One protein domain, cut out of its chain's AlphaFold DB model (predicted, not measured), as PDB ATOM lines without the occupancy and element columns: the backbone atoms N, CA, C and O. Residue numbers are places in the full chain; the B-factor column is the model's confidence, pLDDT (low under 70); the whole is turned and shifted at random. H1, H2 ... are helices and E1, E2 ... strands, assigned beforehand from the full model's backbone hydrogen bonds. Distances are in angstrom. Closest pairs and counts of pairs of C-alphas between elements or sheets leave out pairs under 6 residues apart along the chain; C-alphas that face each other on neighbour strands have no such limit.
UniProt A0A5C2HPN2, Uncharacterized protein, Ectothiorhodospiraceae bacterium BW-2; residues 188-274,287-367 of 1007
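What this domain is: This is residues 188 to 274 and 287 to 367 of the 1007 residues of an uncharacterized protein of Ectothiorhodospiraceae bacterium BW-2 (UniProt A0A5C2HPN2). Two lobes sit side by side along the longest axis, each a small sandwich of a four-stranded sheet over a three-stranded one. E1 to E7 make the first lobe and E8 to E14 the second; they meet narrowly, where edge strand E6 comes near E14 and E8, and the short helix H1 grazes the second lobe. The sheet orders are E1 E2 E5 E6 and E10 E9 E12 E13, both antiparallel, and E4 E3 E7 and E11 E8 E14, both mixed. The printed part has 168 residues, mostly strand, with fourteen named strands and one named helix, H1 between E11 and E12. It is only just compact, close to loose, with a radius of gyration of the C-alphas of 18.3 A and spans of 54 by 41 by 24 A.

Where its parts are: E1 is residues 199 to 203, from C-alpha 199 at (-23.833, 27.909, -35.401); E2 is 206 to 212, 20.3 A long, E5 244 to 250, 20.6 A, and E6 255 to 260. E3 is 223 to 229, 19.7 A, E4 232 to 238, 19.1 A, and E7 266 to 268. E8 is 288 to 295, 22.7 A, E11 327 to 329, and E14 360 to 366, 20.3 A, ending at C-alpha 366 (-51.852, 47.789, -41.971). E9 is 308 to 312, E10 315 to 320, H1 331 to 334, E12 340 to 344 and E13 347 to 351.

How they stand to each other: The four sheets form a stack of sheets, face to face in two pairs. In the strongly twisted sheet E1 E2 E5 E6, N 200 and O 208 are 2.8 A apart, N 209 and O 247 2.9 A, and N 246 and O 259 2.9 A. It faces E4 E3 E7 at 10.1 A centre to centre, strands at 33 degrees. There N 227 and O 234 are 2.8 A apart, and parallel E3 and E7 have N 267 and O 226 at 2.8 A. The closest C-alphas of E6 and E14, Ser 257 and Leu 360, are 6.8 A apart. E8 and E14 are parallel, with N 291 and O 361 within hydrogen-bond range at 2.9 A; E8 and E11 are antiparallel, with N 290 and O 327 within hydrogen-bond range at 2.8 A. This sheet faces E10 E9 E12 E13 at 9.0 A, strands at 48 degrees. There N 310 and O 318 are 2.9 A apart, N 309 and O 343 2.8 A, and N 342 and O 350 2.8 A. H1 only grazes that sheet, with residues 333 to 334; it is too short for an O i to N i+4 pair.

The domain as a whole: The farthest C-alphas, Ser 219 and Asn 313, are 55.0 A apart. Residues 275 to 286 are not printed; C-alphas 274 and 287 are 11.4 A apart across this cut. E8 to E9 is a long link, residues 296 to 307. Mean pLDDT of the printed part is 76.2; 39 residues are under 70, among them 193 to 198, 270 to 274 and 295 to 301.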
ATOM      1  N   GLN A 188     -28.943  35.242 -45.044       84.94
ATOM      2  CA  GLN A 188     -27.851  34.331 -45.380       84.94
ATOM      3  C   GLN A 188     -27.103  33.959 -44.091       84.94
ATOM      4  O   GLN A 188     -26.523  34.856 -43.469       84.94
ATOM      5  N   PRO A 189     -27.110  32.680 -43.663       83.00
ATOM      6  CA  PRO A 189     -26.236  32.200 -42.599       83.00
ATOM      7  C   PRO A 189     -24.778  32.360 -43.034       83.00
ATOM      8  O   PRO A 189     -24.421  32.035 -44.167       83.00
ATOM      9  N   LEU A 190     -23.933  32.853 -42.136       82.69
ATOM     10  CA  LEU A 190     -22.510  33.043 -42.389       82.69
ATOM     11  C   LEU A 190     -21.719  31.876 -41.800       82.69
ATOM     12  O   LEU A 190     -21.894  31.526 -40.635       82.69
ATOM     13  N   THR A 191     -20.831  31.289 -42.600       78.62
ATOM     14  CA  THR A 191     -19.878  30.281 -42.128       78.62
ATOM     15  C   THR A 191     -18.809  30.922 -41.249       78.62
ATOM     16  O   THR A 191     -18.344  32.040 -41.493       78.62
ATOM     17  N   ILE A 192     -18.427  30.211 -40.189       74.81
ATOM     18  CA  ILE A 192     -17.543  30.723 -39.147       74.81
ATOM     19  C   ILE A 192     -16.148  30.107 -39.320       74.81
ATOM     20  O   ILE A 192     -15.937  28.907 -39.140       74.81
ATOM     21  N   GLY A 193     -15.158  30.942 -39.653       66.31
ATOM     22  CA  GLY A 193     -13.760  30.530 -39.796       66.31
ATOM     23  C   GLY A 193     -13.469  29.763 -41.092       66.31
ATOM     24  O   GLY A 193     -13.497  30.336 -42.176       66.31
ATOM     25  N   THR A 194     -13.097  28.485 -40.977       54.12
ATOM     26  CA  THR A 194     -12.772  27.595 -42.118       54.12
ATOM     27  C   THR A 194     -13.572  26.292 -42.062       54.12
ATOM     28  O   THR A 194     -13.079  25.228 -42.438       54.12
ATOM     29  N   THR A 195     -14.767  26.376 -41.496       53.62
ATOM     30  CA  THR A 195     -15.684  25.276 -41.201       53.62
ATOM     31  C   THR A 195     -17.048  25.656 -41.751       53.62
ATOM     32  O   THR A 195     -17.469  26.799 -41.589       53.62
ATOM     33  N   ASP A 196     -17.756  24.703 -42.356       60.81
ATOM     34  CA  ASP A 196     -19.108  24.903 -42.907       60.81
ATOM     35  C   ASP A 196     -20.190  25.006 -41.800       60.81
ATOM     36  O   ASP A 196     -21.364  24.710 -42.011       60.81
ATOM     37  N   GLU A 197     -19.781  25.406 -40.594       64.94
ATOM     38  CA  GLU A 197     -20.604  25.582 -39.403       64.94
ATOM     39  C   GLU A 197     -21.002  27.064 -39.298       64.94
ATOM     40  O   GLU A 197     -20.149  27.955 -39.298       64.94
ATOM     41  N   SER A 198     -22.309  27.326 -39.241       69.19
ATOM     42  CA  SER A 198     -22.907  28.663 -39.078       69.19
ATOM     43  C   SER A 198     -23.440  28.929 -37.663       69.19
ATOM     44  O   SER A 198     -23.823  30.057 -37.353       69.19
ATOM     45  N   GLU A 199     -23.437  27.901 -36.811       79.75
ATOM     46  CA  GLU A 199     -23.833  27.909 -35.401       79.75
ATOM     47  C   GLU A 199     -22.594  27.614 -34.537       79.75
ATOM     48  O   GLU A 199     -21.818  26.714 -34.860       79.75
ATOM     49  N   PHE A 200     -22.389  28.357 -33.445       82.06
ATOM     50  CA  PHE A 200     -21.266  28.177 -32.521       82.06
ATOM     51  C   PHE A 200     -21.723  28.142 -31.052       82.06
ATOM     52  O   PHE A 200     -22.700  28.786 -30.670       82.06
ATOM     53  N   ASP A 201     -21.001  27.388 -30.216       82.06
ATOM     54  CA  ASP A 201     -21.280  27.235 -28.780       82.06
ATOM     55  C   ASP A 201     -20.761  28.450 -27.982       82.06
ATOM     56  O   ASP A 201     -19.565  28.756 -27.993       82.06
ATOM     57  N   LEU A 202     -21.664  29.133 -27.271       78.62
ATOM     58  CA  LEU A 202     -21.368  30.222 -26.325       78.62
ATOM     59  C   LEU A 202     -21.086  29.706 -24.900       78.62
ATOM     60  O   LEU A 202     -20.751  30.492 -24.007       78.62
ATOM     61  N   GLY A 203     -21.226  28.400 -24.669       70.94
ATOM     62  CA  GLY A 203     -21.167  27.766 -23.361       70.94
ATOM     63  C   GLY A 203     -22.487  27.864 -22.590       70.94
ATOM     64  O   GLY A 203     -23.446  28.513 -22.999       70.94
ATOM     65  N   ASN A 204     -22.549  27.181 -21.442       68.81
ATOM     66  CA  ASN A 204     -23.740  27.096 -20.576       68.81
ATOM     67  C   ASN A 204     -25.028  26.602 -21.276       68.81
ATOM     68  O   ASN A 204     -26.121  26.801 -20.758       68.81
ATOM     69  N   GLY A 205     -24.911  25.935 -22.430       71.06
ATOM     70  CA  GLY A 205     -26.067  25.488 -23.208       71.06
ATOM     71  C   GLY A 205     -26.679  26.558 -24.114       71.06
ATOM     72  O   GLY A 205     -27.824  26.404 -24.529       71.06
ATOM     73  N   LEU A 206     -25.932  27.616 -24.425       79.50
ATOM     74  CA  LEU A 206     -26.300  28.602 -25.433       79.50
ATOM     75  C   LEU A 206     -25.538  28.323 -26.723       79.50
ATOM     76  O   LEU A 206     -24.316  28.187 -26.706       79.50
ATOM     77  N   ALA A 207     -26.250  28.308 -27.840       83.94
ATOM     78  CA  ALA A 207     -25.653  28.345 -29.167       83.94
ATOM     79  C   ALA A 207     -26.077  29.636 -29.873       83.94
ATOM     80  O   ALA A 207     -27.102  30.238 -29.541       83.94
ATOM     81  N   ALA A 208     -25.277  30.086 -30.826       84.75
ATOM     82  CA  ALA A 208     -25.539  31.309 -31.561       84.75
ATOM     83  C   ALA A 208     -25.167  31.158 -33.029       84.75
ATOM     84  O   ALA A 208     -24.148  30.558 -33.357       84.75
ATOM     85  N   SER A 209     -25.980  31.747 -33.898       86.88
ATOM     86  CA  SER A 209     -25.808  31.685 -35.345       86.88
ATOM     87  C   SER A 209     -25.687  33.092 -35.909       86.88
ATOM     88  O   SER A 209     -26.435  33.993 -35.510       86.88
ATOM     89  N   LEU A 210     -24.718  33.294 -36.802       86.62
ATOM     90  CA  LEU A 210     -24.446  34.597 -37.405       86.62
ATOM     91  C   LEU A 210     -25.060  34.685 -38.803       86.62
ATOM     92  O   LEU A 210     -24.939  33.760 -39.606       86.62
ATOM     93  N   TYR A 211     -25.667  35.828 -39.107       85.94
ATOM     94  CA  TYR A 211     -26.354  36.073 -40.368       85.94
ATOM     95  C   TYR A 211     -25.987  37.438 -40.948       85.94
ATOM     96  O   TYR A 211     -25.734  38.397 -40.212       85.94
ATOM     97  N   SER A 212     -26.007  37.532 -42.276       81.69
ATOM     98  CA  SER A 212     -25.927  38.806 -42.991       81.69
ATOM     99  C   SER A 212     -27.311  39.437 -43.179       81.69
ATOM    100  O   SER A 212     -28.287  38.732 -43.444       81.69
ATOM    101  N   THR A 213     -27.379  40.771 -43.114       68.06
ATOM    102  CA  THR A 213     -28.562  41.576 -43.487       68.06
ATOM    103  C   THR A 213     -28.506  42.124 -44.919       68.06
ATOM    104  O   THR A 213     -29.351  42.936 -45.293       68.06
ATOM    105  N   GLY A 214     -27.510  41.731 -45.717       68.25
ATOM    106  CA  GLY A 214     -27.349  42.158 -47.110       68.25
ATOM    107  C   GLY A 214     -26.355  41.294 -47.891       68.25
ATOM    108  O   GLY A 214     -25.966  40.215 -47.441       68.25
ATOM    109  N   GLY A 215     -25.947  41.759 -49.074       69.62
ATOM    110  CA  GLY A 215     -25.035  41.017 -49.951       69.62
ATOM    111  C   GLY A 215     -23.689  40.694 -49.288       69.62
ATOM    112  O   GLY A 215     -23.083  41.557 -48.648       69.62
ATOM    113  N   VAL A 216     -23.238  39.450 -49.458       75.31
ATOM    114  CA  VAL A 216     -21.957  38.934 -48.953       75.31
ATOM    115  C   VAL A 216     -20.914  38.971 -50.073       75.31
ATOM    116  O   VAL A 216     -21.145  38.425 -51.151       75.31
ATOM    117  N   ASP A 217     -19.761  39.591 -49.823       77.94
ATOM    118  CA  ASP A 217     -18.622  39.604 -50.747       77.94
ATOM    119  C   ASP A 217     -17.591  38.542 -50.335       77.94
ATOM    120  O   ASP A 217     -16.680  38.785 -49.543       77.94
ATOM    121  N   GLU A 218     -17.720  37.344 -50.909       71.88
ATOM    122  CA  GLU A 218     -16.761  36.243 -50.734       71.88
ATOM    123  C   GLU A 218     -15.382  36.514 -51.377       71.88
ATOM    124  O   GLU A 218     -14.440  35.747 -51.171       71.88
ATOM    125  N   SER A 219     -15.236  37.586 -52.169       75.50
ATOM    126  CA  SER A 219     -13.961  37.993 -52.774       75.50
ATOM    127  C   SER A 219     -13.169  38.990 -51.918       75.50
ATOM    128  O   SER A 219     -11.957  39.153 -52.113       75.50
ATOM    129  N   ALA A 220     -13.828  39.624 -50.947       80.50
ATOM    130  CA  ALA A 220     -13.205  40.476 -49.946       80.50
ATOM    131  C   ALA A 220     -12.427  39.652 -48.893       80.50
ATOM    132  O   ALA A 220     -12.727  38.481 -48.649       80.50
ATOM    133  N   PRO A 221     -11.402  40.234 -48.239       80.38
ATOM    134  CA  PRO A 221     -10.749  39.582 -47.107       80.38
ATOM    135  C   PRO A 221     -11.733  39.430 -45.926       80.38
ATOM    136  O   PRO A 221     -12.465  40.378 -45.649       80.38
ATOM    137  N   PRO A 222     -11.721  38.301 -45.188       83.50
ATOM    138  CA  PRO A 222     -12.617  38.098 -44.051       83.50
ATOM    139  C   PRO A 222     -12.518  39.184 -42.971       83.50
ATOM    140  O   PRO A 222     -11.425  39.634 -42.608       83.50
ATOM    141  N   ARG A 223     -13.675  39.549 -42.418       86.00
ATOM    142  CA  ARG A 223     -13.853  40.510 -41.327       86.00
ATOM    143  C   ARG A 223     -13.763  39.783 -39.986       86.00
ATOM    144  O   ARG A 223     -14.416  38.758 -39.796       86.00
ATOM    145  N   GLU A 224     -12.994  40.319 -39.034       88.12
ATOM    146  CA  GLU A 224     -13.141  39.902 -37.632       88.12
ATOM    147  C   GLU A 224     -14.326  40.629 -36.989       88.12
ATOM    148  O   GLU A 224     -14.426  41.862 -37.035       88.12
ATOM    149  N   VAL A 225     -15.185  39.845 -36.339       88.44
ATOM    150  CA  VAL A 225     -16.280  40.299 -35.477       88.44
ATOM    151  C   VAL A 225     -16.122  39.679 -34.085       88.44
ATOM    152  O   VAL A 225     -15.620  38.563 -33.941       88.44
ATOM    153  N   THR A 226     -16.504  40.408 -33.036       87.81
ATOM    154  CA  THR A 226     -16.346  39.967 -31.638       87.81
ATOM    155  C   THR A 226     -17.698  39.842 -30.953       87.81
ATOM    156  O   THR A 226     -18.413  40.826 -30.816       87.81
ATOM    157  N   ILE A 227     -18.037  38.658 -30.457       86.31
ATOM    158  CA  ILE A 227     -19.247  38.426 -29.663       86.31
ATOM    159  C   ILE A 227     -18.845  38.385 -28.189       86.31
ATOM    160  O   ILE A 227     -17.945  37.637 -27.807       86.31
ATOM    161  N   ALA A 228     -19.471  39.221 -27.365       83.31
ATOM    162  CA  ALA A 228     -19.126  39.397 -25.960       83.31
ATOM    163  C   ALA A 228     -20.275  38.953 -25.052       83.31
ATOM    164  O   ALA A 228     -21.392  39.442 -25.185       83.31
ATOM    165  N   LEU A 229     -19.996  38.050 -24.111       83.06
ATOM    166  CA  LEU A 229     -20.972  37.523 -23.157       83.06
ATOM    167  C   LEU A 229     -20.301  37.316 -21.797       83.06
ATOM    168  O   LEU A 229     -19.339  36.560 -21.708       83.06
ATOM    169  N   ASN A 230     -20.822  37.953 -20.742       68.31
ATOM    170  CA  ASN A 230     -20.413  37.743 -19.343       68.31
ATOM    171  C   ASN A 230     -18.878  37.699 -19.141       68.31
ATOM    172  O   ASN A 230     -18.320  36.688 -18.720       68.31
ATOM    173  N   ASP A 231     -18.203  38.802 -19.483       70.62
ATOM    174  CA  ASP A 231     -16.739  38.988 -19.468       70.62
ATOM    175  C   ASP A 231     -15.911  38.081 -20.416       70.62
ATOM    176  O   ASP A 231     -14.683  38.195 -20.455       70.62
ATOM    177  N   GLN A 232     -16.539  37.225 -21.234       78.19
ATOM    178  CA  GLN A 232     -15.872  36.447 -22.286       78.19
ATOM    179  C   GLN A 232     -16.015  37.110 -23.668       78.19
ATOM    180  O   GLN A 232     -17.074  37.634 -24.006       78.19
ATOM    181  N   GLU A 233     -14.957  37.049 -24.488       87.06
ATOM    182  CA  GLU A 233     -14.954  37.497 -25.890       87.06
ATOM    183  C   GLU A 233     -14.674  36.325 -26.841       87.06
ATOM    184  O   GLU A 233     -13.621  35.687 -26.762       87.06
ATOM    185  N   TYR A 234     -15.584  36.101 -27.785       85.06
ATOM    186  CA  TYR A 234     -15.472  35.143 -28.881       85.06
ATOM    187  C   TYR A 234     -15.156  35.918 -30.163       85.06
ATOM    188  O   TYR A 234     -15.922  36.796 -30.555       85.06
ATOM    189  N   ARG A 235     -14.021  35.635 -30.810       86.62
ATOM    190  CA  ARG A 235     -13.604  36.319 -32.047       86.62
ATOM    191  C   ARG A 235     -13.801  35.401 -33.233       86.62
ATOM    192  O   ARG A 235     -13.220  34.317 -33.267       86.62
ATOM    193  N   LEU A 236     -14.627  35.839 -34.175       85.94
ATOM    194  CA  LEU A 236     -15.020  35.076 -35.349       85.94
ATOM    195  C   LEU A 236     -14.503  35.781 -36.605       85.94
ATOM    196  O   LEU A 236     -14.626  36.998 -36.733       85.94
ATOM    197  N   SER A 237     -13.945  35.005 -37.532       85.56
ATOM    198  CA  SER A 237     -13.577  35.458 -38.876       85.56
ATOM    199  C   SER A 237     -14.688  35.047 -39.833       85.56
ATOM    200  O   SER A 237     -14.959  33.851 -39.953       85.56
ATOM    201  N   VAL A 238     -15.317  36.013 -40.499       86.06
ATOM    202  CA  VAL A 238     -16.511  35.813 -41.340       86.06
ATOM    203  C   VAL A 238     -16.398  36.595 -42.652       86.06
ATOM    204  O   VAL A 238     -15.555  37.483 -42.773       86.06
ATOM    205  N   ALA A 239     -17.209  36.260 -43.655       83.31
ATOM    206  CA  ALA A 239     -17.213  36.979 -44.933       83.31
ATOM    207  C   ALA A 239     -17.641  38.455 -44.767       83.31
ATOM    208  O   ALA A 239     -18.379  38.791 -43.837       83.31
ATOM    209  N   GLU A 240     -17.166  39.339 -45.650       82.38
ATOM    210  CA  GLU A 240     -17.513  40.767 -45.627       82.38
ATOM    211  C   GLU A 240     -18.950  40.980 -46.131       82.38
ATOM    212  O   GLU A 240     -19.372  40.354 -47.104       82.38
ATOM    213  N   ALA A 241     -19.712  41.853 -45.471       80.19
ATOM    214  CA  ALA A 241     -21.106  42.126 -45.803       80.19
ATOM    215  C   ALA A 241     -21.544  43.516 -45.320       80.19
ATOM    216  O   ALA A 241     -20.950  44.105 -44.413       80.19
ATOM    217  N   SER A 242     -22.630  44.040 -45.894       71.81
ATOM    218  CA  SER A 242     -23.151  45.375 -45.557       71.81
ATOM    219  C   SER A 242     -23.751  45.496 -44.148       71.81
ATOM    220  O   SER A 242     -23.991  46.612 -43.693       71.81
ATOM    221  N   GLY A 243     -24.006  44.384 -43.455       78.06
ATOM    222  CA  GLY A 243     -24.526  44.365 -42.088       78.06
ATOM    223  C   GLY A 243     -24.682  42.944 -41.547       78.06
ATOM    224  O   GLY A 243     -24.744  41.984 -42.313       78.06
ATOM    225  N   TYR A 244     -24.717  42.818 -40.218       83.50
ATOM    226  CA  TYR A 244     -24.685  41.535 -39.513       83.50
ATOM    227  C   TYR A 244     -25.596  41.550 -38.283       83.50
ATOM    228  O   TYR A 244     -25.609  42.533 -37.535       83.50
ATOM    229  N   PHE A 245     -26.252  40.422 -38.012       85.12
ATOM    230  CA  PHE A 245     -26.875  40.134 -36.719       85.12
ATOM    231  C   PHE A 245     -26.495  38.735 -36.226       85.12
ATOM    232  O   PHE A 245     -26.222  37.830 -37.018       85.12
ATOM    233  N   VAL A 246     -26.502  38.555 -34.906       84.69
ATOM    234  CA  VAL A 246     -26.432  37.241 -34.260       84.69
ATOM    235  C   VAL A 246     -27.791  36.897 -33.652       84.69
ATOM    236  O   VAL A 246     -28.437  37.741 -33.026       84.69
ATOM    237  N   GLN A 247     -28.231  35.654 -33.838       85.31
ATOM    238  CA  GLN A 247     -29.400  35.087 -33.167       85.31
ATOM    239  C   GLN A 247     -28.935  33.990 -32.209       85.31
ATOM    240  O   GLN A 247     -28.050  33.206 -32.544       85.31
ATOM    241  N   ILE A 248     -29.504  33.955 -31.005       84.00
ATOM    242  CA  ILE A 248     -29.073  33.064 -29.919       84.00
ATOM    243  C   ILE A 248     -30.220  32.131 -29.549       84.00
ATOM    244  O   ILE A 248     -31.380  32.550 -29.520       84.00
ATOM    245  N   ARG A 249     -29.880  30.881 -29.237       80.56
ATOM    246  CA  ARG A 249     -30.787  29.827 -28.769       80.56
ATOM    247  C   ARG A 249     -30.254  29.178 -27.492       80.56
ATOM    248  O   ARG A 249     -29.042  29.125 -27.291       80.56
ATOM    249  N   ASP A 250     -31.139  28.618 -26.674       78.88
ATOM    250  CA  ASP A 250     -30.766  27.676 -25.607       78.88
ATOM    251  C   ASP A 250     -30.984  26.202 -26.008       78.88
ATOM    252  O   ASP A 250     -31.478  25.896 -27.100       78.88
ATOM    253  N   GLN A 251     -30.600  25.268 -25.127       72.31
ATOM    254  CA  GLN A 251     -30.766  23.814 -25.309       72.31
ATOM    255  C   GLN A 251     -32.223  23.380 -25.536       72.31
ATOM    256  O   GLN A 251     -32.462  22.316 -26.102       72.31
ATOM    257  N   GLN A 252     -33.191  24.182 -25.093       69.50
ATOM    258  CA  GLN A 252     -34.622  23.957 -25.284       69.50
ATOM    259  C   GLN A 252     -35.105  24.461 -26.657       69.50
ATOM    260  O   GLN A 252     -36.238  24.191 -27.044       69.50
ATOM    261  N   GLY A 253     -34.244  25.154 -27.413       68.44
ATOM    262  CA  GLY A 253     -34.565  25.771 -28.697       68.44
ATOM    263  C   GLY A 253     -35.176  27.168 -28.577       68.44
ATOM    264  O   GLY A 253     -35.587  27.725 -29.591       68.44
ATOM    265  N   THR A 254     -35.228  27.753 -27.375       71.25
ATOM    266  CA  THR A 254     -35.814  29.081 -27.158       71.25
ATOM    267  C   THR A 254     -34.926  30.145 -27.781       71.25
ATOM    268  O   THR A 254     -33.746  30.238 -27.446       71.25
ATOM    269  N   LEU A 255     -35.491  30.970 -28.660       74.25
ATOM    270  CA  LEU A 255     -34.772  32.058 -29.317       74.25
ATOM    271  C   LEU A 255     -34.777  33.330 -28.463       74.25
ATOM    272  O   LEU A 255     -35.785  33.686 -27.848       74.25
ATOM    273  N   TYR A 256     -33.643  34.022 -28.455       74.19
ATOM    274  CA  TYR A 256     -33.423  35.303 -27.784       74.19
ATOM    275  C   TYR A 256     -33.343  36.431 -28.824       74.19
ATOM    276  O   TYR A 256     -33.148  36.171 -30.015       74.19
ATOM    277  N   SER A 257     -33.506  37.682 -28.380       68.31
ATOM    278  CA  SER A 257     -33.509  38.866 -29.249       68.31
ATOM    279  C   SER A 257     -32.287  38.910 -30.167       68.31
ATOM    280  O   SER A 257     -31.161  38.680 -29.724       68.31
ATOM    281  N   GLN A 258     -32.516  39.226 -31.442       77.44
ATOM    282  CA  GLN A 258     -31.445  39.408 -32.422       77.44
ATOM    283  C   GLN A 258     -30.577  40.602 -32.006       77.44
ATOM    284  O   GLN A 258     -31.095  41.696 -31.779       77.44
ATOM    285  N   VAL A 259     -29.262  40.398 -31.906       78.06
ATOM    286  CA  VAL A 259     -28.308  41.469 -31.586       78.06
ATOM    287  C   VAL A 259     -27.598  41.874 -32.870       78.06
ATOM    288  O   VAL A 259     -26.933  41.058 -33.509       78.06
ATOM    289  N   ASN A 260     -27.757  43.137 -33.258       81.31
ATOM    290  CA  ASN A 260     -27.051  43.731 -34.391       81.31
ATOM    291  C   ASN A 260     -25.598  44.050 -34.016       81.31
ATOM    292  O   ASN A 260     -25.282  44.258 -32.844       81.31
ATOM    293  N   ILE A 261     -24.720  44.107 -35.016       83.56
ATOM    294  CA  ILE A 261     -23.323  44.506 -34.817       83.56
ATOM    295  C   ILE A 261     -23.210  46.014 -34.537       83.56
ATOM    296  O   ILE A 261     -23.905  46.818 -35.161       83.56
ATOM    297  N   ASP A 262     -22.326  46.406 -33.621       79.44
ATOM    298  CA  ASP A 262     -22.020  47.812 -33.344       79.44
ATOM    299  C   ASP A 262     -20.942  48.394 -34.288       79.44
ATOM    300  O   ASP A 262     -20.299  47.690 -35.074       79.44
ATOM    301  N   GLU A 263     -20.701  49.707 -34.183       79.75
ATOM    302  CA  GLU A 263     -19.663  50.424 -34.949       79.75
ATOM    303  C   GLU A 263     -18.222  49.932 -34.672       79.75
ATOM    304  O   GLU A 263     -17.291  50.290 -35.395       79.75
ATOM    305  N   SER A 264     -18.017  49.112 -33.635       80.19
ATOM    306  CA  SER A 264     -16.734  48.529 -33.222       80.19
ATOM    307  C   SER A 264     -16.560  47.067 -33.670       80.19
ATOM    308  O   SER A 264     -15.637  46.396 -33.202       80.19
ATOM    309  N   ASN A 265     -17.419  46.566 -34.569       84.44
ATOM    310  CA  ASN A 265     -17.526  45.153 -34.964       84.44
ATOM    311  C   ASN A 265     -17.845  44.198 -33.789       84.44
ATOM    312  O   ASN A 265     -17.439  43.029 -33.803       84.44
ATOM    313  N   ARG A 266     -18.544  44.677 -32.755       86.56
ATOM    314  CA  ARG A 266     -18.887  43.916 -31.549       86.56
ATOM    315  C   ARG A 266     -20.386  43.620 -31.485       86.56
ATOM    316  O   ARG A 266     -21.214  44.450 -31.842       86.56
ATOM    317  N   PHE A 267     -20.728  42.451 -30.957       84.38
ATOM    318  CA  PHE A 267     -22.059  42.130 -30.450       84.38
ATOM    319  C   PHE A 267     -21.963  42.052 -28.926       84.38
ATOM    320  O   PHE A 267     -21.258  41.182 -28.409       84.38
ATOM    321  N   ASP A 268     -22.624  42.956 -28.203       81.00
ATOM    322  CA  ASP A 268     -22.658  42.911 -26.739       81.00
ATOM    323  C   ASP A 268     -23.920  42.186 -26.259       81.00
ATOM    324  O   ASP A 268     -25.036  42.698 -26.346       81.00
ATOM    325  N   LEU A 269     -23.733  40.963 -25.766       76.19
ATOM    326  CA  LEU A 269     -24.803  40.105 -25.268       76.19
ATOM    327  C   LEU A 269     -25.084  40.329 -23.773       76.19
ATOM    328  O   LEU A 269     -25.970  39.683 -23.219       76.19
ATOM    329  N   GLY A 270     -24.381  41.256 -23.107       64.25
ATOM    330  CA  GLY A 270     -24.583  41.589 -21.691       64.25
ATOM    331  C   GLY A 270     -25.954  42.199 -21.363       64.25
ATOM    332  O   GLY A 270     -26.310  42.303 -20.193       64.25
ATOM    333  N   GLN A 271     -26.735  42.572 -22.382       55.75
ATOM    334  CA  GLN A 271     -28.144  42.976 -22.262       55.75
ATOM    335  C   GLN A 271     -29.108  41.777 -22.127       55.75
ATOM    336  O   GLN A 271     -30.264  41.961 -21.746       55.75
ATOM    337  N   ILE A 272     -28.680  40.554 -22.460       60.16
ATOM    338  CA  ILE A 272     -29.570  39.390 -22.536       60.16
ATOM    339  C   ILE A 272     -29.727  38.745 -21.156       60.16
ATOM    340  O   ILE A 272     -28.811  38.113 -20.629       60.16
ATOM    341  N   THR A 273     -30.933  38.842 -20.590       55.06
ATOM    342  CA  THR A 273     -31.300  38.187 -19.325       55.06
ATOM    343  C   THR A 273     -31.414  36.668 -19.499       55.06
ATOM    344  O   THR A 273     -32.485  36.115 -19.774       55.06
ATOM    345  N   LEU A 274     -30.280  35.990 -19.337       57.50
ATOM    346  CA  LEU A 274     -30.186  34.533 -19.307       57.50
ATOM    347  C   LEU A 274     -30.843  33.946 -18.042       57.50
ATOM    348  O   LEU A 274     -30.757  34.557 -16.970       57.50
ATOM    349  N   ALA A 287     -40.168  37.218 -19.734       64.12
ATOM    350  CA  ALA A 287     -40.820  38.395 -20.301       64.12
ATOM    351  C   ALA A 287     -40.676  38.421 -21.832       64.12
ATOM    352  O   ALA A 287     -39.582  38.206 -22.366       64.12
ATOM    353  N   LYS A 288     -41.788  38.660 -22.532       78.88
ATOM    354  CA  LYS A 288     -41.855  38.587 -23.998       78.88
ATOM    355  C   LYS A 288     -41.591  39.965 -24.594       78.88
ATOM    356  O   LYS A 288     -42.124  40.948 -24.093       78.88
ATOM    357  N   THR A 289     -40.805  40.053 -25.663       79.06
ATOM    358  CA  THR A 289     -40.537  41.330 -26.348       79.06
ATOM    359  C   THR A 289     -41.313  41.396 -27.657       79.06
ATOM    360  O   THR A 289     -41.135  40.541 -28.522       79.06
ATOM    361  N   LEU A 290     -42.182  42.398 -27.777       83.88
ATOM    362  CA  LEU A 290     -43.015  42.674 -28.941       83.88
ATOM    363  C   LEU A 290     -42.335  43.678 -29.879       83.88
ATOM    364  O   LEU A 290     -41.964  44.774 -29.460       83.88
ATOM    365  N   TYR A 291     -42.283  43.331 -31.159       81.25
ATOM    366  CA  TYR A 291     -41.915  44.210 -32.265       81.25
ATOM    367  C   TYR A 291     -43.092  44.316 -33.239       81.25
ATOM    368  O   TYR A 291     -43.804  43.337 -33.465       81.25
ATOM    369  N   VAL A 292     -43.296  45.491 -33.835       82.19
ATOM    370  CA  VAL A 292     -44.404  45.727 -34.770       82.19
ATOM    371  C   VAL A 292     -43.862  46.321 -36.061       82.19
ATOM    372  O   VAL A 292     -43.142  47.321 -36.040       82.19
ATOM    373  N   TYR A 293     -44.212  45.694 -37.181       78.00
ATOM    374  CA  TYR A 293     -43.973  46.210 -38.521       78.00
ATOM    375  C   TYR A 293     -45.173  47.036 -38.989       78.00
ATOM    376  O   TYR A 293     -46.314  46.619 -38.816       78.00
ATOM    377  N   GLY A 294     -44.914  48.184 -39.601       75.19
ATOM    378  CA  GLY A 294     -45.879  48.882 -40.439       75.19
ATOM    379  C   GLY A 294     -45.691  48.450 -41.886       75.19
ATOM    380  O   GLY A 294     -44.552  48.328 -42.356       75.19
ATOM    381  N   LEU A 295     -46.801  48.222 -42.579       65.75
ATOM    382  CA  LEU A 295     -46.834  48.099 -44.031       65.75
ATOM    383  C   LEU A 295     -47.558  49.315 -44.615       65.75
ATOM    384  O   LEU A 295     -48.693  49.568 -44.207       65.75
ATOM    385  N   PRO A 296     -46.913  50.065 -45.529       52.84
ATOM    386  CA  PRO A 296     -47.536  51.234 -46.119       52.84
ATOM    387  C   PRO A 296     -48.676  50.840 -47.060       52.84
ATOM    388  O   PRO A 296     -48.602  49.803 -47.723       52.84
ATOM    389  N   ASN A 297     -49.687  51.701 -47.168       46.97
ATOM    390  CA  ASN A 297     -50.755  51.556 -48.173       46.97
ATOM    391  C   ASN A 297     -50.299  51.899 -49.606       46.97
ATOM    392  O   ASN A 297     -51.041  51.692 -50.565       46.97
ATOM    393  N   ASP A 298     -49.076  52.409 -49.743       47.09
ATOM    394  CA  ASP A 298     -48.467  52.871 -50.986       47.09
ATOM    395  C   ASP A 298     -47.078  52.222 -51.197       47.09
ATOM    396  O   ASP A 298     -46.643  51.332 -50.463       47.09
ATOM    397  N   ILE A 299     -46.349  52.664 -52.224       47.19
ATOM    398  CA  ILE A 299     -45.059  52.099 -52.659       47.19
ATOM    399  C   ILE A 299     -43.989  52.139 -51.542       47.19
ATOM    400  O   ILE A 299     -43.327  53.156 -51.326       47.19
ATOM    401  N   GLY A 300     -43.726  51.001 -50.891       51.22
ATOM    402  CA  GLY A 300     -42.699  50.885 -49.849       51.22
ATOM    403  C   GLY A 300     -42.295  49.446 -49.515       51.22
ATOM    404  O   GLY A 300     -42.561  48.523 -50.279       51.22
ATOM    405  N   PHE A 301     -41.608  49.258 -48.385       60.50
ATOM    406  CA  PHE A 301     -41.203  47.948 -47.856       60.50
ATOM    407  C   PHE A 301     -41.522  47.862 -46.350       60.50
ATOM    408  O   PHE A 301     -41.553  48.905 -45.690       60.50
ATOM    409  N   PRO A 302     -41.729  46.660 -45.775       71.62
ATOM    410  CA  PRO A 302     -42.091  46.527 -44.366       71.62
ATOM    411  C   PRO A 302     -40.992  47.036 -43.419       71.62
ATOM    412  O   PRO A 302     -39.851  46.558 -43.451       71.62
ATOM    413  N   ALA A 303     -41.345  47.962 -42.525       74.00
ATOM    414  CA  ALA A 303     -40.421  48.607 -41.589       74.00
ATOM    415  C   ALA A 303     -40.941  48.549 -40.143       74.00
ATOM    416  O   ALA A 303     -42.145  48.552 -39.915       74.00
ATOM    417  N   LEU A 304     -40.043  48.495 -39.155       78.06
ATOM    418  CA  LEU A 304     -40.432  48.519 -37.739       78.06
ATOM    419  C   LEU A 304     -40.946  49.915 -37.351       78.06
ATOM    420  O   LEU A 304     -40.284  50.916 -37.632       78.06
ATOM    421  N   ILE A 305     -42.103  49.981 -36.686       78.38
ATOM    422  CA  ILE A 305     -42.788  51.237 -36.349       78.38
ATOM    423  C   ILE A 305     -42.810  51.529 -34.845       78.38
ATOM    424  O   ILE A 305     -42.932  50.643 -34.002       78.38
ATOM    425  N   GLN A 306     -42.723  52.819 -34.520       83.56
ATOM    426  CA  GLN A 306     -42.850  53.366 -33.166       83.56
ATOM    427  C   GLN A 306     -44.168  54.141 -33.001       83.56
ATOM    428  O   GLN A 306     -44.828  54.514 -33.979       83.56
ATOM    429  N   GLY A 307     -44.544  54.417 -31.752       82.25
ATOM    430  CA  GLY A 307     -45.823  55.039 -31.413       82.25
ATOM    431  C   GLY A 307     -47.013  54.103 -31.630       82.25
ATOM    432  O   GLY A 307     -48.086  54.579 -31.984       82.25
ATOM    433  N   VAL A 308     -46.807  52.790 -31.483       86.25
ATOM    434  CA  VAL A 308     -47.884  51.791 -31.411       86.25
ATOM    435  C   VAL A 308     -48.281  51.627 -29.952       86.25
ATOM    436  O   VAL A 308     -47.434  51.326 -29.110       86.25
ATOM    437  N   GLU A 309     -49.551  51.839 -29.655       91.19
ATOM    438  CA  GLU A 309     -50.162  51.656 -28.347       91.19
ATOM    439  C   GLU A 309     -50.660  50.218 -28.188       91.19
ATOM    440  O   GLU A 309     -51.316  49.673 -29.075       91.19
ATOM    441  N   LEU A 310     -50.347  49.603 -27.050       90.44
ATOM    442  CA  LEU A 310     -50.783  48.260 -26.688       90.44
ATOM    443  C   LEU A 310     -51.912  48.349 -25.662       90.44
ATOM    444  O   LEU A 310     -51.721  48.867 -24.559       90.44
ATOM    445  N   TYR A 311     -53.059  47.785 -26.011       88.69
ATOM    446  CA  TYR A 311     -54.240  47.668 -25.172       88.69
ATOM    447  C   TYR A 311     -54.465  46.210 -24.750       88.69
ATOM    448  O   TYR A 311     -54.159  45.289 -25.499       88.69
ATOM    449  N   GLN A 312     -55.041  46.003 -23.567       87.81
ATOM    450  CA  GLN A 312     -55.600  44.723 -23.119       87.81
ATOM    451  C   GLN A 312     -56.973  45.008 -22.512       87.81
ATOM    452  O   GLN A 312     -57.103  45.913 -21.685       87.81
ATOM    453  N   ASN A 313     -58.021  44.308 -22.961       82.69
ATOM    454  CA  ASN A 313     -59.413  44.585 -22.562       82.69
ATOM    455  C   ASN A 313     -59.790  46.087 -22.665       82.69
ATOM    456  O   ASN A 313     -60.340  46.675 -21.732       82.69
ATOM    457  N   SER A 314     -59.430  46.745 -23.777       79.25
ATOM    458  CA  SER A 314     -59.576  48.203 -24.001       79.25
ATOM    459  C   SER A 314     -58.869  49.133 -22.990       79.25
ATOM    460  O   SER A 314     -59.084  50.345 -23.016       79.25
ATOM    461  N   THR A 315     -57.972  48.620 -22.140       83.31
ATOM    462  CA  THR A 315     -57.120  49.425 -21.246       83.31
ATOM    463  C   THR A 315     -55.714  49.565 -21.825       83.31
ATOM    464  O   THR A 315     -55.088  48.560 -22.150       83.31
ATOM    465  N   LEU A 316     -55.205  50.797 -21.940       88.12
ATOM    466  CA  LEU A 316     -53.842  51.071 -22.415       88.12
ATOM    467  C   LEU A 316     -52.804  50.539 -21.413       88.12
ATOM    468  O   LEU A 316     -52.756  50.996 -20.269       88.12
ATOM    469  N   ILE A 317     -51.954  49.617 -21.861       87.56
ATOM    470  CA  ILE A 317     -50.848  49.038 -21.085       87.56
ATOM    471  C   ILE A 317     -49.573  49.874 -21.256       87.56
ATOM    472  O   ILE A 317     -48.814  50.073 -20.306       87.56
ATOM    473  N   GLY A 318     -49.324  50.363 -22.473       84.44
ATOM    474  CA  GLY A 318     -48.133  51.137 -22.814       84.44
ATOM    475  C   GLY A 318     -47.973  51.346 -24.319       84.44
ATOM    476  O   GLY A 318     -48.885  51.074 -25.094       84.44
ATOM    477  N   THR A 319     -46.803  51.833 -24.731       84.31
ATOM    478  CA  THR A 319     -46.523  52.229 -26.120       84.31
ATOM    479  C   THR A 319     -45.121  51.772 -26.528       84.31
ATOM    480  O   THR A 319     -44.178  51.933 -25.750       84.31
ATOM    481  N   ILE A 320     -44.950  51.260 -27.751       82.06
ATOM    482  CA  ILE A 320     -43.633  51.035 -28.369       82.06
ATOM    483  C   ILE A 320     -43.003  52.407 -28.643       82.06
ATOM    484  O   ILE A 320     -43.367  53.085 -29.604       82.06
ATOM    485  N   THR A 321     -42.085  52.845 -27.782       71.25
ATOM    486  CA  THR A 321     -41.396  54.144 -27.908       71.25
ATOM    487  C   THR A 321     -40.112  54.083 -28.731       71.25
ATOM    488  O   THR A 321     -39.711  55.105 -29.279       71.25
ATOM    489  N   ASP A 322     -39.502  52.903 -28.847       71.75
ATOM    490  CA  ASP A 322     -38.357  52.606 -29.709       71.75
ATOM    491  C   ASP A 322     -38.663  51.313 -30.481       71.75
ATOM    492  O   ASP A 322     -38.891  50.247 -29.903       71.75
ATOM    493  N   ALA A 323     -38.705  51.427 -31.809       68.56
ATOM    494  CA  ALA A 323     -39.030  50.327 -32.711       68.56
ATOM    495  C   ALA A 323     -37.945  49.229 -32.753       68.56
ATOM    496  O   ALA A 323     -38.225  48.102 -33.154       68.56
ATOM    497  N   THR A 324     -36.712  49.548 -32.344       67.00
ATOM    498  CA  THR A 324     -35.551  48.646 -32.371       67.00
ATOM    499  C   THR A 324     -35.355  47.876 -31.067       67.00
ATOM    500  O   THR A 324     -34.857  46.752 -31.104       67.00
ATOM    501  N   SER A 325     -35.800  48.418 -29.926       67.06
ATOM    502  CA  SER A 325     -35.861  47.672 -28.660       67.06
ATOM    503  C   SER A 325     -37.121  46.814 -28.536       67.06
ATOM    504  O   SER A 325     -37.091  45.790 -27.857       67.06
ATOM    505  N   GLY A 326     -38.223  47.235 -29.168       75.69
ATOM    506  CA  GLY A 326     -39.549  46.661 -28.944       75.69
ATOM    507  C   GLY A 326     -40.132  47.041 -27.574       75.69
ATOM    508  O   GLY A 326     -39.572  47.863 -26.844       75.69
ATOM    509  N   PHE A 327     -41.269  46.434 -27.221       83.69
ATOM    510  CA  PHE A 327     -41.961  46.614 -25.938       83.69
ATOM    511  C   PHE A 327     -41.990  45.310 -25.136       83.69
ATOM    512  O   PHE A 327     -42.304  44.249 -25.672       83.69
ATOM    513  N   VAL A 328     -41.679  45.380 -23.840       83.94
ATOM    514  CA  VAL A 328     -41.558  44.197 -22.976       83.94
ATOM    515  C   VAL A 328     -42.871  43.924 -22.241       83.94
ATOM    516  O   VAL A 328     -43.247  44.658 -21.327       83.94
ATOM    517  N   LEU A 329     -43.535  42.826 -22.604       80.88
ATOM    518  CA  LEU A 329     -44.669  42.260 -21.880       80.88
ATOM    519  C   LEU A 329     -44.170  41.580 -20.602       80.88
ATOM    520  O   LEU A 329     -43.412  40.604 -20.656       80.88
ATOM    521  N   THR A 330     -44.602  42.081 -19.448       79.00
ATOM    522  CA  THR A 330     -44.303  41.461 -18.152       79.00
ATOM    523  C   THR A 330     -45.250  40.294 -17.876       79.00
ATOM    524  O   THR A 330     -46.359  40.227 -18.407       79.00
ATOM    525  N   GLU A 331     -44.855  39.388 -16.982       70.88
ATOM    526  CA  GLU A 331     -45.746  38.321 -16.506       70.88
ATOM    527  C   GLU A 331     -47.049  38.847 -15.899       70.88
ATOM    528  O   GLU A 331     -48.083  38.202 -16.009       70.88
ATOM    529  N   GLU A 332     -47.024  40.018 -15.259       71.62
ATOM    530  CA  GLU A 332     -48.219  40.624 -14.667       71.62
ATOM    531  C   GLU A 332     -49.245  41.034 -15.735       71.62
ATOM    532  O   GLU A 332     -50.439  41.004 -15.461       71.62
ATOM    533  N   MET A 333     -48.804  41.348 -16.959       76.44
ATOM    534  CA  MET A 333     -49.678  41.585 -18.119       76.44
ATOM    535  C   MET A 333     -50.150  40.255 -18.727       76.44
ATOM    536  O   MET A 333     -51.334  40.066 -18.986       76.44
ATOM    537  N   LEU A 334     -49.220  39.310 -18.918       74.75
ATOM    538  CA  LEU A 334     -49.470  38.017 -19.568       74.75
ATOM    539  C   LEU A 334     -50.367  37.069 -18.751       74.75
ATOM    540  O   LEU A 334     -51.037  36.225 -19.331       74.75
ATOM    541  N   ASN A 335     -50.383  37.202 -17.422       70.25
ATOM    542  CA  ASN A 335     -51.222  36.403 -16.520       70.25
ATOM    543  C   ASN A 335     -52.625  37.008 -16.283       70.25
ATOM    544  O   ASN A 335     -53.366  36.505 -15.436       70.25
ATOM    545  N   GLN A 336     -52.993  38.093 -16.975       69.31
ATOM    546  CA  GLN A 336     -54.352  38.642 -16.958       69.31
ATOM    547  C   GLN A 336     -55.151  38.100 -18.150       69.31
ATOM    548  O   GLN A 336     -54.697  38.171 -19.289       69.31
ATOM    549  N   GLU A 337     -56.350  37.572 -17.894       61.22
ATOM    550  CA  GLU A 337     -57.267  37.131 -18.951       61.22
ATOM    551  C   GLU A 337     -57.737  38.337 -19.780       61.22
ATOM    552  O   GLU A 337     -58.330  39.281 -19.249       61.22
ATOM    553  N   GLY A 338     -57.474  38.314 -21.087       66.25
ATOM    554  CA  GLY A 338     -57.907  39.358 -22.009       66.25
ATOM    555  C   GLY A 338     -57.146  39.363 -23.325       66.25
ATOM    556  O   GLY A 338     -55.957  39.040 -23.358       66.25
ATOM    557  N   ASP A 339     -57.826  39.780 -24.387       78.69
ATOM    558  CA  ASP A 339     -57.224  39.949 -25.706       78.69
ATOM    559  C   ASP A 339     -56.325  41.193 -25.740       78.69
ATOM    560  O   ASP A 339     -56.639  42.229 -25.137       78.69
ATOM    561  N   PHE A 340     -55.198  41.074 -26.446       84.88
ATOM    562  CA  PHE A 340     -54.230  42.148 -26.651       84.88
ATOM    563  C   PHE A 340     -54.437  42.784 -28.026       84.88
ATOM    564  O   PHE A 340     -54.410  42.094 -29.040       84.88
ATOM    565  N   GLU A 341     -54.559  44.104 -28.071       88.94
ATOM    566  CA  GLU A 341     -54.831  44.864 -29.290       88.94
ATOM    567  C   GLU A 341     -53.784  45.965 -29.492       88.94
ATOM    568  O   GLU A 341     -53.417  46.685 -28.562       88.94
ATOM    569  N   LEU A 342     -53.313  46.106 -30.726       87.81
ATOM    570  CA  LEU A 342     -52.404  47.153 -31.170       87.81
ATOM    571  C   LEU A 342     -53.210  48.266 -31.831       87.81
ATOM    572  O   LEU A 342     -54.009  48.006 -32.731       87.81
ATOM    573  N   ARG A 343     -52.976  49.511 -31.415       89.19
ATOM    574  CA  ARG A 343     -53.588  50.710 -31.999       89.19
ATOM    575  C   ARG A 343     -52.517  51.739 -32.335       89.19
ATOM    576  O   ARG A 343     -51.529  51.883 -31.619       89.19
ATOM    577  N   LYS A 344     -52.710  52.469 -33.428       85.31
ATOM    578  CA  LYS A 344     -51.848  53.576 -33.850       85.31
ATOM    579  C   LYS A 344     -52.658  54.464 -34.791       85.31
ATOM    580  O   LYS A 344     -53.383  53.951 -35.630       85.31
ATOM    581  N   GLN A 345     -52.547  55.784 -34.657       78.56
ATOM    582  CA  GLN A 345     -53.229  56.711 -35.566       78.56
ATOM    583  C   GLN A 345     -52.753  56.492 -37.014       78.56
ATOM    584  O   GLN A 345     -51.541  56.453 -37.245       78.56
ATOM    585  N   GLY A 346     -53.696  56.361 -37.955       68.31
ATOM    586  CA  GLY A 346     -53.421  56.037 -39.359       68.31
ATOM    587  C   GLY A 346     -53.142  54.552 -39.617       68.31
ATOM    588  O   GLY A 346     -52.557  54.223 -40.641       68.31
ATOM    589  N   TYR A 347     -53.492  53.653 -38.690       76.38
ATOM    590  CA  TYR A 347     -53.325  52.203 -38.827       76.38
ATOM    591  C   TYR A 347     -54.536  51.461 -38.251       76.38
ATOM    592  O   TYR A 347     -55.038  51.804 -37.179       76.38
ATOM    593  N   LEU A 348     -54.958  50.390 -38.926       74.94
ATOM    594  CA  LEU A 348     -56.083  49.564 -38.492       74.94
ATOM    595  C   LEU A 348     -55.777  48.857 -37.150       74.94
ATOM    596  O   LEU A 348     -54.684  48.295 -36.985       74.94
ATOM    597  N   PRO A 349     -56.722  48.832 -36.185       81.62
ATOM    598  CA  PRO A 349     -56.564  48.081 -34.943       81.62
ATOM    599  C   PRO A 349     -56.277  46.600 -35.214       81.62
ATOM    600  O   PRO A 349     -56.991  45.945 -35.970       81.62
ATOM    601  N   THR A 350     -55.217  46.068 -34.607       78.31
ATOM    602  CA  THR A 350     -54.699  44.723 -34.906       78.31
ATOM    603  C   THR A 350     -54.652  43.867 -33.644       78.31
ATOM    604  O   THR A 350     -54.014  44.245 -32.665       78.31
ATOM    605  N   GLN A 351     -55.277  42.688 -33.661       80.88
ATOM    606  CA  GLN A 351     -55.234  41.746 -32.536       80.88
ATOM    607  C   GLN A 351     -53.897  40.984 -32.486       80.88
ATOM    608  O   GLN A 351     -53.392  40.514 -33.506       80.88
ATOM    609  N   LEU A 352     -53.316  40.848 -31.291       79.19
ATOM    610  CA  LEU A 352     -52.010  40.233 -31.044       79.19
ATOM    611  C   LEU A 352     -52.163  38.818 -30.467       79.19
ATOM    612  O   LEU A 352     -52.407  38.635 -29.274       79.19
ATOM    613  N   THR A 353     -51.926  37.798 -31.292       70.38
ATOM    614  CA  THR A 353     -51.888  36.400 -30.835       70.38
ATOM    615  C   THR A 353     -50.593  36.101 -30.072       70.38
ATOM    616  O   THR A 353     -49.504  36.101 -30.648       70.38
ATOM    617  N   ILE A 354     -50.692  35.787 -28.777       71.19
ATOM    618  CA  ILE A 354     -49.533  35.441 -27.939       71.19
ATOM    619  C   ILE A 354     -49.347  33.921 -27.873       71.19
ATOM    620  O   ILE A 354     -50.163  33.204 -27.304       71.19
ATOM    621  N   THR A 355     -48.229  33.421 -28.401       65.56
ATOM    622  CA  THR A 355     -47.835  32.006 -28.284       65.56
ATOM    623  C   THR A 355     -47.073  31.765 -26.976       65.56
ATOM    624  O   THR A 355     -46.124  32.493 -26.669       65.56
ATOM    625  N   GLU A 356     -47.434  30.732 -26.204       60.81
ATOM    626  CA  GLU A 356     -46.871  30.474 -24.862       60.81
ATOM    627  C   GLU A 356     -45.334  30.367 -24.855       60.81
ATOM    628  O   GLU A 356     -44.674  31.032 -24.056       60.81
ATOM    629  N   ASN A 357     -44.753  29.626 -25.803       59.59
ATOM    630  CA  ASN A 357     -43.315  29.323 -25.834       59.59
ATOM    631  C   ASN A 357     -42.426  30.434 -26.434       59.59
ATOM    632  O   ASN A 357     -41.203  30.383 -26.304       59.59
ATOM    633  N   ALA A 358     -42.999  31.444 -27.097       64.25
ATOM    634  CA  ALA A 358     -42.223  32.467 -27.801       64.25
ATOM    635  C   ALA A 358     -41.741  33.588 -26.854       64.25
ATOM    636  O   ALA A 358     -42.560  34.235 -26.199       64.25
ATOM    637  N   ARG A 359     -40.425  33.854 -26.790       70.69
ATOM    638  CA  ARG A 359     -39.861  35.046 -26.106       70.69
ATOM    639  C   ARG A 359     -39.927  36.315 -26.960       70.69
ATOM    640  O   ARG A 359     -39.976  37.411 -26.411       70.69
ATOM    641  N   LEU A 360     -39.911  36.170 -28.283       72.62
ATOM    642  CA  LEU A 360     -40.078  37.267 -29.234       72.62
ATOM    643  C   LEU A 360     -41.468  37.159 -29.851       72.62
ATOM    644  O   LEU A 360     -41.875  36.072 -30.259       72.62
ATOM    645  N   LEU A 361     -42.177  38.278 -29.909       76.81
ATOM    646  CA  LEU A 361     -43.441  38.417 -30.617       76.81
ATOM    647  C   LEU A 361     -43.252  39.445 -31.728       76.81
ATOM    648  O   LEU A 361     -42.637  40.492 -31.523       76.81
ATOM    649  N   TYR A 362     -43.812  39.147 -32.889       78.12
ATOM    650  CA  TYR A 362     -43.806  40.026 -34.046       78.12
ATOM    651  C   TYR A 362     -45.241  40.153 -34.552       78.12
ATOM    652  O   TYR A 362     -45.946  39.149 -34.668       78.12
ATOM    653  N   ALA A 363     -45.662  41.377 -34.845       78.50
ATOM    654  CA  ALA A 363     -46.950  41.674 -35.462       78.50
ATOM    655  C   ALA A 363     -46.771  42.635 -36.644       78.50
ATOM    656  O   ALA A 363     -45.725  43.273 -36.792       78.50
ATOM    657  N   VAL A 364     -47.808  42.744 -37.468       77.56
ATOM    658  CA  VAL A 364     -47.890  43.683 -38.587       77.56
ATOM    659  C   VAL A 364     -49.137  44.533 -38.427       77.56
ATOM    660  O   VAL A 364     -50.187  44.001 -38.089       77.56
ATOM    661  N   MET A 365     -49.020  45.838 -38.642       73.88
ATOM    662  CA  MET A 365     -50.155  46.747 -38.731       73.88
ATOM    663  C   MET A 365     -50.254  47.277 -40.157       73.88
ATOM    664  O   MET A 365     -49.269  47.752 -40.730       73.88
ATOM    665  N   GLN A 366     -51.460  47.193 -40.701       74.50
ATOM    666  CA  GLN A 366     -51.852  47.789 -41.971       74.50
ATOM    667  C   GLN A 366     -52.199  49.262 -41.745       74.50
ATOM    668  O   GLN A 366     -52.874  49.583 -40.763       74.50
ATOM    669  N   GLU A 367     -51.738  50.149 -42.623       65.44
ATOM    670  CA  GLU A 367     -52.169  51.547 -42.595       65.44
ATOM    671  C   GLU A 367     -53.683  51.648 -42.842       65.44
ATOM    672  O   GLU A 367     -54.276  50.891 -43.612       65.44
TER     673      GLU A 367